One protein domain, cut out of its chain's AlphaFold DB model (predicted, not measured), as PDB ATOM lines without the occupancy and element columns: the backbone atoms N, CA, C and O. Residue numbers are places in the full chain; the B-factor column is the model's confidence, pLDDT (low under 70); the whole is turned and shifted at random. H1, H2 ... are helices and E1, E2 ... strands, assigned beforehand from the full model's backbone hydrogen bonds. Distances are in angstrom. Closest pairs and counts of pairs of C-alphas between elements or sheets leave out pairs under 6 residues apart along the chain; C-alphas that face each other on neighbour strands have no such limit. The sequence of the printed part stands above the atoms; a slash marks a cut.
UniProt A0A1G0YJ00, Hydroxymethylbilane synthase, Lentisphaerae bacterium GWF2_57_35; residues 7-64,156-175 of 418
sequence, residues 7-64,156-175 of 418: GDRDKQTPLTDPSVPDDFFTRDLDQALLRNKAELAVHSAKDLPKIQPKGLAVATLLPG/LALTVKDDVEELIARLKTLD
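Overview. This is residues 7 to 64 and 156 to 175 of the 418 residues of the protein "Hydroxymethylbilane synthase" of Lentisphaerae bacterium GWF2_57_35 (UniProt A0A1G0YJ00). A small antiparallel sheet of three strands has a short helix on each of its two faces, H1 on one and H2 on the other, while the long unnamed stretch of residues 7 to 26 makes one end of the longest axis. The printed part has 78 residues, with two named helices and three named strands in the chain order H1, E1, E2, E3, H2, and the sheet runs E1, E3, E2. The class is mixed, helices and strands, with 32 residues in named elements, under half of those printed. The whole is compact, with a radius of gyration of the C-alphas of 13.3 A and spans of 40 by 29 by 19 A.

Along the chain. E3, residues 156 to 161, is 17.0 A long and begins at C-alpha 156, (138.066, 164.333, 85.741). E1 is residues 41 to 44, and E2 is residues 56 to 61, 14.4 A long. H1, residues 27 to 34, begins at C-alpha 27, (123.107, 161.451, 79.918). H2, residues 165 to 172, ends at C-alpha 172, (141.640, 152.276, 90.883); each helix is 10.4 A long.

Arrangement. E3 is the inner strand. It is antiparallel to E1 at 148 degrees, with N 41 and O 159 2.9 A apart, within hydrogen-bond range. It is antiparallel to E2 at 149 degrees, with N 158 and O 60 at 2.8 A. Helices on both faces of the sheet make three layers. H1 lies over E3 at a height over the sheet of 8.1 A, along the strands, at 21 degrees to E3 on the local plane; their closest C-alphas, Leu 33 and Lys 161, are 6.4 A apart. H2 lies over E3 and E2 at a height of 9.1 A, along the strands; the closest C-alphas of H2 and E2, Ile 168 and Ala 59, are 5.4 A apart. H1 and H2 are apart. In both helices every O i to N i+4 pair is within hydrogen-bond range.

Size, cuts and confidence. The two C-alphas farthest apart, those of Gln 12 and Glu 166, are 41.1 A apart. Residues 65 to 155 are not printed, and C-alphas 64 and 156 are 7.0 A apart across this cut. The link from E1 to E2 is long. No printed residue is under 70 in pLDDT.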
ATOM      1  N   GLY A   7     123.028 169.129  77.073       91.44
ATOM      2  CA  GLY A   7     123.634 170.429  77.358       91.44
ATOM      3  C   GLY A   7     124.533 170.998  76.268       91.44
ATOM      4  O   GLY A   7     124.744 172.211  76.237       91.44
ATOM      5  N   ASP A   8     125.011 170.168  75.341       91.44
ATOM      6  CA  ASP A   8     125.689 170.646  74.132       91.44
ATOM      7  C   ASP A   8     124.681 171.142  73.087       91.44
ATOM      8  O   ASP A   8     124.929 172.128  72.384       91.44
ATOM      9  N   ARG A   9     123.521 170.473  73.016       92.94
ATOM     10  CA  ARG A   9     122.425 170.779  72.085       92.94
ATOM     11  C   ARG A   9     121.614 172.002  72.519       92.94
ATOM     12  O   ARG A   9     121.238 172.806  71.669       92.94
ATOM     13  N   ASP A  10     121.374 172.169  73.817       90.81
ATOM     14  CA  ASP A  10     120.642 173.306  74.378       90.81
ATOM     15  C   ASP A  10     121.573 174.305  75.086       90.81
ATOM     16  O   ASP A  10     121.995 174.144  76.235       90.81
ATOM     17  N   LYS A  11     121.842 175.401  74.371       86.75
ATOM     18  CA  LYS A  11     122.652 176.534  74.839       86.75
ATOM     19  C   LYS A  11     121.809 177.729  75.305       86.75
ATOM     20  O   LYS A  11     122.395 178.744  75.682       86.75
ATOM     21  N   GLN A  12     120.477 177.627  75.277       86.88
ATOM     22  CA  GLN A  12     119.552 178.736  75.547       86.88
ATOM     23  C   GLN A  12     118.986 178.682  76.965       86.88
ATOM     24  O   GLN A  12     118.995 179.699  77.660       86.88
ATOM     25  N   THR A  13     118.554 177.506  77.421       87.50
ATOM     26  CA  THR A  13     117.942 177.353  78.747       87.50
ATOM     27  C   THR A  13     118.955 177.710  79.842       87.50
ATOM     28  O   THR A  13     120.091 177.229  79.794       87.50
ATOM     29  N   PRO A  14     118.633 178.569  80.823       86.12
ATOM     30  CA  PRO A  14     119.525 178.833  81.950       86.12
ATOM     31  C   PRO A  14     119.806 177.558  82.757       86.12
ATOM     32  O   PRO A  14     118.896 176.793  83.040       86.12
ATOM     33  N   LEU A  15     121.048 177.348  83.211       84.62
ATOM     34  CA  LEU A  15     121.382 176.186  84.064       84.62
ATOM     35  C   LEU A  15     120.710 176.222  85.443       84.62
ATOM     36  O   LEU A  15     120.745 175.240  86.171       84.62
ATOM     37  N   THR A  16     120.159 177.371  85.817       85.19
ATOM     38  CA  THR A  16     119.391 177.570  87.046       85.19
ATOM     39  C   THR A  16     117.918 177.217  86.879       85.19
ATOM     40  O   THR A  16     117.173 177.299  87.850       85.19
ATOM     41  N   ASP A  17     117.477 176.915  85.656       87.88
ATOM     42  CA  ASP A  17     116.097 176.547  85.386       87.88
ATOM     43  C   ASP A  17     115.800 175.178  86.030       87.88
ATOM     44  O   ASP A  17     116.503 174.210  85.731       87.88
ATOM     45  N   PRO A  18     114.777 175.065  86.899       87.38
ATOM     46  CA  PRO A  18     114.431 173.808  87.566       87.38
ATOM     47  C   PRO A  18     114.066 172.660  86.615       87.38
ATOM     48  O   PRO A  18     114.045 171.506  87.037       87.38
ATOM     49  N   SER A  19     113.742 172.958  85.354       88.94
ATOM     50  CA  SER A  19     113.482 171.947  84.327       88.94
ATOM     51  C   SER A  19     114.752 171.293  83.781       88.94
ATOM     52  O   SER A  19     114.658 170.230  83.164       88.94
ATOM     53  N   VAL A  20     115.932 171.890  84.008       89.06
ATOM     54  CA  VAL A  20     117.216 171.310  83.607       89.06
ATOM     55  C   VAL A  20     117.558 170.167  84.567       89.06
ATOM     56  O   VAL A  20     117.758 170.398  85.758       89.06
ATOM     57  N   PRO A  21     117.638 168.924  84.076       90.69
ATOM     58  CA  PRO A  21     117.910 167.767  84.920       90.69
ATOM     59  C   PRO A  21     119.399 167.657  85.278       90.69
ATOM     60  O   PRO A  21     120.265 168.080  84.517       90.69
ATOM     61  N   ASP A  22     119.711 167.017  86.406       89.31
ATOM     62  CA  ASP A  22     121.088 166.894  86.916       89.31
ATOM     63  C   ASP A  22     122.052 166.166  85.953       89.31
ATOM     64  O   ASP A  22     123.255 166.406  85.982       89.31
ATOM     65  N   ASP A  23     121.544 165.296  85.074       93.06
ATOM     66  CA  ASP A  23     122.322 164.518  84.095       93.06
ATOM     67  C   ASP A  23     122.519 165.246  82.745       93.06
ATOM     68  O   ASP A  23     122.922 164.638  81.749       93.06
ATOM     69  N   PHE A  24     122.236 166.553  82.676       93.88
ATOM     70  CA  PHE A  24     122.219 167.350  81.440       93.88
ATOM     71  C   PHE A  24     123.523 167.314  80.626       93.88
ATOM     72  O   PHE A  24     123.480 167.503  79.413       93.88
ATOM     73  N   PHE A  25     124.663 167.043  81.265       94.56
ATOM     74  CA  PHE A  25     125.977 166.923  80.616       94.56
ATOM     75  C   PHE A  25     126.555 165.499  80.647       94.56
ATOM     76  O   PHE A  25     127.691 165.288  80.225       94.56
ATOM     77  N   THR A  26     125.812 164.507  81.146       96.31
ATOM     78  CA  THR A  26     126.306 163.121  81.264       96.31
ATOM     79  C   THR A  26     125.426 162.103  80.553       96.31
ATOM     80  O   THR A  26     125.939 161.080  80.103       96.31
ATOM     81  N   ARG A  27     124.135 162.403  80.361       95.81
ATOM     82  CA  ARG A  27     123.107 161.451  79.918       95.81
ATOM     83  C   ARG A  27     123.498 160.576  78.733       95.81
ATOM     84  O   ARG A  27     123.339 159.360  78.799       95.81
ATOM     85  N   ASP A  28     123.953 161.160  77.625       97.19
ATOM     86  CA  ASP A  28     124.250 160.375  76.419       97.19
ATOM     87  C   ASP A  28     125.476 159.466  76.611       97.19
ATOM     88  O   ASP A  28     125.497 158.354  76.080       97.19
ATOM     89  N   LEU A  29     126.455 159.888  77.419       97.56
ATOM     90  CA  LEU A  29     127.606 159.061  77.785       97.56
ATOM     91  C   LEU A  29     127.166 157.918  78.712       97.56
ATOM     92  O   LEU A  29     127.500 156.761  78.457       97.56
ATOM     93  N   ASP A  30     126.340 158.219  79.715       96.38
ATOM     94  CA  ASP A  30     125.773 157.237  80.645       96.38
ATOM     95  C   ASP A  30     124.950 156.172  79.895       96.38
ATOM     96  O   ASP A  30     125.092 154.970  80.120       96.38
ATOM     97  N   GLN A  31     124.133 156.589  78.923       96.81
ATOM     98  CA  GLN A  31     123.373 155.676  78.064       96.81
ATOM     99  C   GLN A  31     124.269 154.835  77.149       96.81
ATOM    100  O   GLN A  31     123.932 153.686  76.857       96.81
ATOM    101  N   ALA A  32     125.396 155.374  76.677       98.00
ATOM    102  CA  ALA A  32     126.352 154.603  75.892       98.00
ATOM    103  C   ALA A  32     126.997 153.485  76.724       98.00
ATOM    104  O   ALA A  32     127.128 152.372  76.213       98.00
ATOM    105  N   LEU A  33     127.317 153.746  77.995       97.69
ATOM    106  CA  LEU A  33     127.795 152.726  78.932       97.69
ATOM    107  C   LEU A  33     126.726 151.660  79.186       97.69
ATOM    108  O   LEU A  33     126.963 150.479  78.947       97.69
ATOM    109  N   LEU A  34     125.516 152.066  79.585       97.25
ATOM    110  CA  LEU A  34     124.418 151.142  79.903       97.25
ATOM    111  C   LEU A  34     124.014 150.249  78.717       97.25
ATOM    112  O   LEU A  34     123.574 149.118  78.910       97.25
ATOM    113  N   ARG A  35     124.174 150.739  77.481       97.25
ATOM    114  CA  ARG A  35     123.882 149.997  76.240       97.25
ATOM    115  C   ARG A  35     125.087 149.234  75.688       97.25
ATOM    116  O   ARG A  35     125.011 148.752  74.560       97.25
ATOM    117  N   ASN A  36     126.186 149.147  76.440       96.69
ATOM    118  CA  ASN A  36     127.436 148.497  76.036       96.69
ATOM    119  C   ASN A  36     128.003 149.031  74.700       96.69
ATOM    120  O   ASN A  36     128.607 148.292  73.929       96.69
ATOM    121  N   LYS A  37     127.787 150.320  74.400       97.81
ATOM    122  CA  LYS A  37     128.383 151.019  73.243       97.81
ATOM    123  C   LYS A  37     129.734 151.658  73.573       97.81
ATOM    124  O   LYS A  37     130.457 152.067  72.669       97.81
ATOM    125  N   ALA A  38     130.039 151.782  74.858       97.25
ATOM    126  CA  ALA A  38     131.315 152.220  75.394       97.25
ATOM    127  C   ALA A  38     131.610 151.433  76.677       97.25
ATOM    128  O   ALA A  38     130.686 151.006  77.367       97.25
ATOM    129  N   GLU A  39     132.890 151.270  76.999       96.94
ATOM    130  CA  GLU A  39     133.343 150.596  78.226       96.94
ATOM    131  C   GLU A  39     133.611 151.589  79.367       96.94
ATOM    132  O   GLU A  39     133.546 151.230  80.541       96.94
ATOM    133  N   LEU A  40     133.913 152.843  79.019       97.50
ATOM    134  CA  LEU A  40     134.273 153.907  79.949       97.50
ATOM    135  C   LEU A  40     133.876 155.273  79.386       97.50
ATOM    136  O   LEU A  40     134.022 155.522  78.185       97.50
ATOM    137  N   ALA A  41     133.419 156.167  80.260       97.69
ATOM    138  CA  ALA A  41     133.196 157.573  79.953       97.69
ATOM    139  C   ALA A  41     134.056 158.476  80.845       97.69
ATOM    140  O   ALA A  41     134.421 158.129  81.969       97.69
ATOM    141  N   VAL A  42     134.423 159.638  80.300       97.25
ATOM    142  CA  VAL A  42     135.232 160.651  80.984       97.25
ATOM    143  C   VAL A  42     134.391 161.904  81.141       97.25
ATOM    144  O   VAL A  42     133.926 162.464  80.151       97.25
ATOM    145  N   HIS A  43     134.249 162.370  82.376       96.62
ATOM    146  CA  HIS A  43     133.478 163.561  82.707       96.62
ATOM    147  C   HIS A  43     134.362 164.605  83.382       96.62
ATOM    148  O   HIS A  43     135.291 164.272  84.121       96.62
ATOM    149  N   SER A  44     134.030 165.882  83.205       95.44
ATOM    150  CA  SER A  44     134.372 166.883  84.217       95.44
ATOM    151  C   SER A  44     133.675 166.480  85.514       95.44
ATOM    152  O   SER A  44     132.455 166.390  85.553       95.44
ATOM    153  N   ALA A  45     134.433 166.219  86.580       96.19
ATOM    154  CA  ALA A  45     133.878 165.591  87.783       96.19
ATOM    155  C   ALA A  45     132.806 166.448  88.484       96.19
ATOM    156  O   ALA A  45     131.900 165.912  89.107       96.19
ATOM    157  N   LYS A  46     132.878 167.775  88.334       93.38
ATOM    158  CA  LYS A  46     131.869 168.719  88.840       93.38
ATOM    159  C   LYS A  46     130.517 168.669  88.113       93.38
ATOM    160  O   LYS A  46     129.563 169.250  88.608       93.38
ATOM    161  N   ASP A  47     130.480 168.063  86.927       93.88
ATOM    162  CA  ASP A  47     129.282 167.965  86.087       93.88
ATOM    163  C   ASP A  47     128.613 166.584  86.244       93.88
ATOM    164  O   ASP A  47     127.650 166.289  85.543       93.88
ATOM    165  N   LEU A  48     129.131 165.726  87.137       94.12
ATOM    166  CA  LEU A  48     128.469 164.476  87.498       94.12
ATOM    167  C   LEU A  48     127.126 164.762  88.185       94.12
ATOM    168  O   LEU A  48     127.035 165.705  88.980       94.12
ATOM    169  N   PRO A  49     126.099 163.931  87.939       90.81
ATOM    170  CA  PRO A  49     124.835 164.056  88.639       90.81
ATOM    171  C   PRO A  49     125.025 163.778  90.134       90.81
ATOM    172  O   PRO A  49     125.861 162.967  90.537       90.81
ATOM    173  N   LYS A  50     124.191 164.413  90.961       84.31
ATOM    174  CA  LYS A  50     124.189 164.212  92.419       84.31
ATOM    175  C   LYS A  50     123.952 162.755  92.808       84.31
ATOM    176  O   LYS A  50     124.593 162.226  93.712       84.31
ATOM    177  N   ILE A  51     123.022 162.108  92.106       84.44
ATOM    178  CA  ILE A  51     122.713 160.690  92.259       84.44
ATOM    179  C   ILE A  51     123.214 159.975  91.012       84.44
ATOM    180  O   ILE A  51     122.722 160.220  89.909       84.44
ATOM    181  N   GLN A  52     124.176 159.071  91.194       85.81
ATOM    182  CA  GLN A  52     124.680 158.256  90.097       85.81
ATOM    183  C   GLN A  52     123.548 157.370  89.538       85.81
ATOM    184  O   GLN A  52     122.856 156.706  90.321       85.81
ATOM    185  N   PRO A  53     123.355 157.315  88.205       90.25
ATOM    186  CA  PRO A  53     122.396 156.406  87.595       90.25
ATOM    187  C   PRO A  53     122.643 154.949  87.997       90.25
ATOM    188  O   PRO A  53     123.784 154.488  88.063       90.25
ATOM    189  N   LYS A  54     121.558 154.202  88.227       91.44
ATOM    190  CA  LYS A  54     121.624 152.770  88.546       91.44
ATOM    191  C   LYS A  54     122.359 152.004  87.439       91.44
ATOM    192  O   LYS A  54     122.069 152.212  86.262       91.44
ATOM    193  N   GLY A  55     123.243 151.082  87.818       94.12
ATOM    194  CA  GLY A  55     124.047 150.302  86.876       94.12
ATOM    195  C   GLY A  55     125.369 150.967  86.493       94.12
ATOM    196  O   GLY A  55     126.125 150.387  85.716       94.12
ATOM    197  N   LEU A  56     125.651 152.177  86.993       95.06
ATOM    198  CA  LEU A  56     126.895 152.906  86.751       95.06
ATOM    199  C   LEU A  56     127.613 153.227  88.062       95.06
ATOM    200  O   LEU A  56     126.991 153.467  89.094       95.06
ATOM    201  N   ALA A  57     128.938 153.307  87.992       93.94
ATOM    202  CA  ALA A  57     129.787 153.705  89.102       93.94
ATOM    203  C   ALA A  57     130.873 154.686  88.648       93.94
ATOM    204  O   ALA A  57     131.421 154.574  87.549       93.94
ATOM    205  N   VAL A  58     131.231 155.621  89.533       94.56
ATOM    206  CA  VAL A  58     132.462 156.410  89.405       94.56
ATOM    207  C   VAL A  58     133.628 155.526  89.842       94.56
ATOM    208  O   VAL A  58     133.924 155.417  91.034       94.56
ATOM    209  N   ALA A  59     134.294 154.885  88.881       94.81
ATOM    210  CA  ALA A  59     135.433 154.013  89.155       94.81
ATOM    211  C   ALA A  59     136.645 154.790  89.671       94.81
ATOM    212  O   ALA A  59     137.428 154.275  90.466       94.81
ATOM    213  N   THR A  60     136.849 156.014  89.183       95.50
ATOM    214  CA  THR A  60     138.075 156.761  89.470       95.50
ATOM    215  C   THR A  60     137.857 158.259  89.398       95.50
ATOM    216  O   THR A  60     137.298 158.769  88.428       95.50
ATOM    217  N   LEU A  61     138.385 158.975  90.389       95.88
ATOM    218  CA  LEU A  61     138.624 160.411  90.290       95.88
ATOM    219  C   LEU A  61     140.102 160.658  89.996       95.88
ATOM    220  O   LEU A  61     140.976 160.306  90.787       95.88
ATOM    221  N   LEU A  62     140.394 161.274  88.855       95.62
ATOM    222  CA  LEU A  62     141.765 161.583  88.464       95.62
ATOM    223  C   LEU A  62     142.319 162.777  89.259       95.62
ATOM    224  O   LEU A  62     141.549 163.653  89.679       95.62
ATOM    225  N   PRO A  63     143.655 162.874  89.419       91.88
ATOM    226  CA  PRO A  63     144.297 164.066  89.954       91.88
ATOM    227  C   PRO A  63     143.828 165.339  89.238       91.88
ATOM    228  O   PRO A  63     143.722 165.397  88.010       91.88
ATOM    229  N   GLY A  64     143.512 166.362  90.030       89.69
ATOM    230  CA  GLY A  64     142.987 167.627  89.529       89.69
ATOM    231  C   GLY A  64     144.069 168.591  89.041       89.69
ATOM    232  O   GLY A  64     145.240 168.479  89.396       89.69
ATOM    233  N   LEU A 156     138.778 165.184  86.687       97.06
ATOM    234  CA  LEU A 156     138.066 164.333  85.741       97.06
ATOM    235  C   LEU A 156     137.610 163.069  86.467       97.06
ATOM    236  O   LEU A 156     138.346 162.547  87.304       97.06
ATOM    237  N   ALA A 157     136.416 162.598  86.139       97.06
ATOM    238  CA  ALA A 157     135.860 161.357  86.649       97.06
ATOM    239  C   ALA A 157     135.781 160.320  85.530       97.06
ATOM    240  O   ALA A 157     135.395 160.652  84.408       97.06
ATOM    241  N   LEU A 158     136.141 159.080  85.852       97.62
ATOM    242  CA  LEU A 158     135.971 157.923  84.983       97.62
ATOM    243  C   LEU A 158     134.762 157.127  85.472       97.62
ATOM    244  O   LEU A 158     134.766 156.638  86.606       97.62
ATOM    245  N   THR A 159     133.740 157.016  84.631       96.94
ATOM    246  CA  THR A 159     132.519 156.251  84.906       96.94
ATOM    247  C   THR A 159     132.482 154.993  84.048       96.94
ATOM    248  O   THR A 159     132.941 154.976  82.904       96.94
ATOM    249  N   VAL A 160     131.966 153.915  84.630       97.25
ATOM    250  CA  VAL A 160     131.865 152.580  84.024       97.25
ATOM    251  C   VAL A 160     130.567 151.918  84.486       97.25
ATOM    252  O   VAL A 160     129.897 152.433  85.388       97.25
ATOM    253  N   LYS A 161     130.213 150.767  83.904       97.06
ATOM    254  CA  LYS A 161     129.168 149.909  84.480       97.06
ATOM    255  C   LYS A 161     129.595 149.409  85.864       97.06
ATOM    256  O   LYS A 161     130.771 149.159  86.103       97.06
ATOM    257  N   ASP A 162     128.660 149.281  86.794       94.69
ATOM    258  CA  ASP A 162     128.978 148.909  88.181       94.69
ATOM    259  C   ASP A 162     129.345 147.425  88.372       94.69
ATOM    260  O   ASP A 162     129.854 147.068  89.433       94.69
ATOM    261  N   ASP A 163     129.152 146.597  87.340       94.62
ATOM    262  CA  ASP A 163     129.395 145.151  87.313       94.62
ATOM    263  C   ASP A 163     130.742 144.732  86.680       94.62
ATOM    264  O   ASP A 163     131.053 143.541  86.631       94.62
ATOM    265  N   VAL A 164     131.574 145.676  86.215       95.88
ATOM    266  CA  VAL A 164     132.879 145.385  85.578       95.88
ATOM    267  C   VAL A 164     134.057 145.474  86.558       95.88
ATOM    268  O   VAL A 164     134.936 146.330  86.442       95.88
ATOM    269  N   GLU A 165     134.096 144.550  87.519       94.44
ATOM    270  CA  GLU A 165     135.077 144.529  88.621       94.44
ATOM    271  C   GLU A 165     136.544 144.613  88.170       94.44
ATOM    272  O   GLU A 165     137.330 145.370  88.738       94.44
ATOM    273  N   GLU A 166     136.925 143.875  87.122       95.19
ATOM    274  CA  GLU A 166     138.309 143.866  86.630       95.19
ATOM    275  C   GLU A 166     138.737 145.244  86.103       95.19
ATOM    276  O   GLU A 166     139.845 145.714  86.381       95.19
ATOM    277  N   LEU A 167     137.851 145.933  85.374       95.44
ATOM    278  CA  LEU A 167     138.128 147.274  84.870       95.44
ATOM    279  C   LEU A 167     138.223 148.276  86.025       95.44
ATOM    280  O   LEU A 167     139.163 149.069  86.063       95.44
ATOM    281  N   ILE A 168     137.303 148.207  86.992       94.94
ATOM    282  CA  ILE A 168     137.326 149.060  88.189       94.94
ATOM    283  C   ILE A 168     138.647 148.878  88.946       94.94
ATOM    284  O   ILE A 168     139.320 149.863  89.258       94.94
ATOM    285  N   ALA A 169     139.076 147.633  89.171       93.19
ATOM    286  CA  ALA A 169     140.331 147.324  89.850       93.19
ATOM    287  C   ALA A 169     141.557 147.890  89.112       93.19
ATOM    288  O   ALA A 169     142.466 148.432  89.745       93.19
ATOM    289  N   ARG A 170     141.575 147.830  87.774       94.44
ATOM    290  CA  ARG A 170     142.653 148.415  86.956       94.44
ATOM    291  C   ARG A 170     142.688 149.942  87.061       94.44
ATOM    292  O   ARG A 170     143.763 150.521  87.229       94.44
ATOM    293  N   LEU A 171     141.526 150.589  86.985       95.38
ATOM    294  CA  LEU A 171     141.404 152.050  87.028       95.38
ATOM    295  C   LEU A 171     141.701 152.629  88.413       95.38
ATOM    296  O   LEU A 171     142.271 153.715  88.499       95.38
ATOM    297  N   LYS A 172     141.409 151.882  89.485       92.88
ATOM    298  CA  LYS A 172     141.640 152.276  90.883       92.88
ATOM    299  C   LYS A 172     143.029 152.870  91.123       92.88
ATOM    300  O   LYS A 172     143.151 153.844  91.853       92.88
ATOM    301  N   THR A 173     144.067 152.337  90.476       92.12
ATOM    302  CA  THR A 173     145.463 152.812  90.595       92.12
ATOM    303  C   THR A 173     145.682 154.276  90.181       92.12
ATOM    304  O   THR A 173     146.668 154.897  90.591       92.12
ATOM    305  N   LEU A 174     144.768 154.832  89.384       94.50
ATOM    306  CA  LEU A 174     144.775 156.217  88.917       94.50
ATOM    307  C   LEU A 174     144.013 157.161  89.858       94.50
ATOM    308  O   LEU A 174     144.026 158.375  89.643       94.50
ATOM    309  N   ASP A 175     143.339 156.627  90.877       94.75
ATOM    310  CA  ASP A 175     142.491 157.412  91.760       94.75
ATOM    311  C   ASP A 175     143.324 158.285  92.698       94.75
ATOM    312  O   ASP A 175     144.155 157.797  93.470       94.75
TER     313      ASP A 175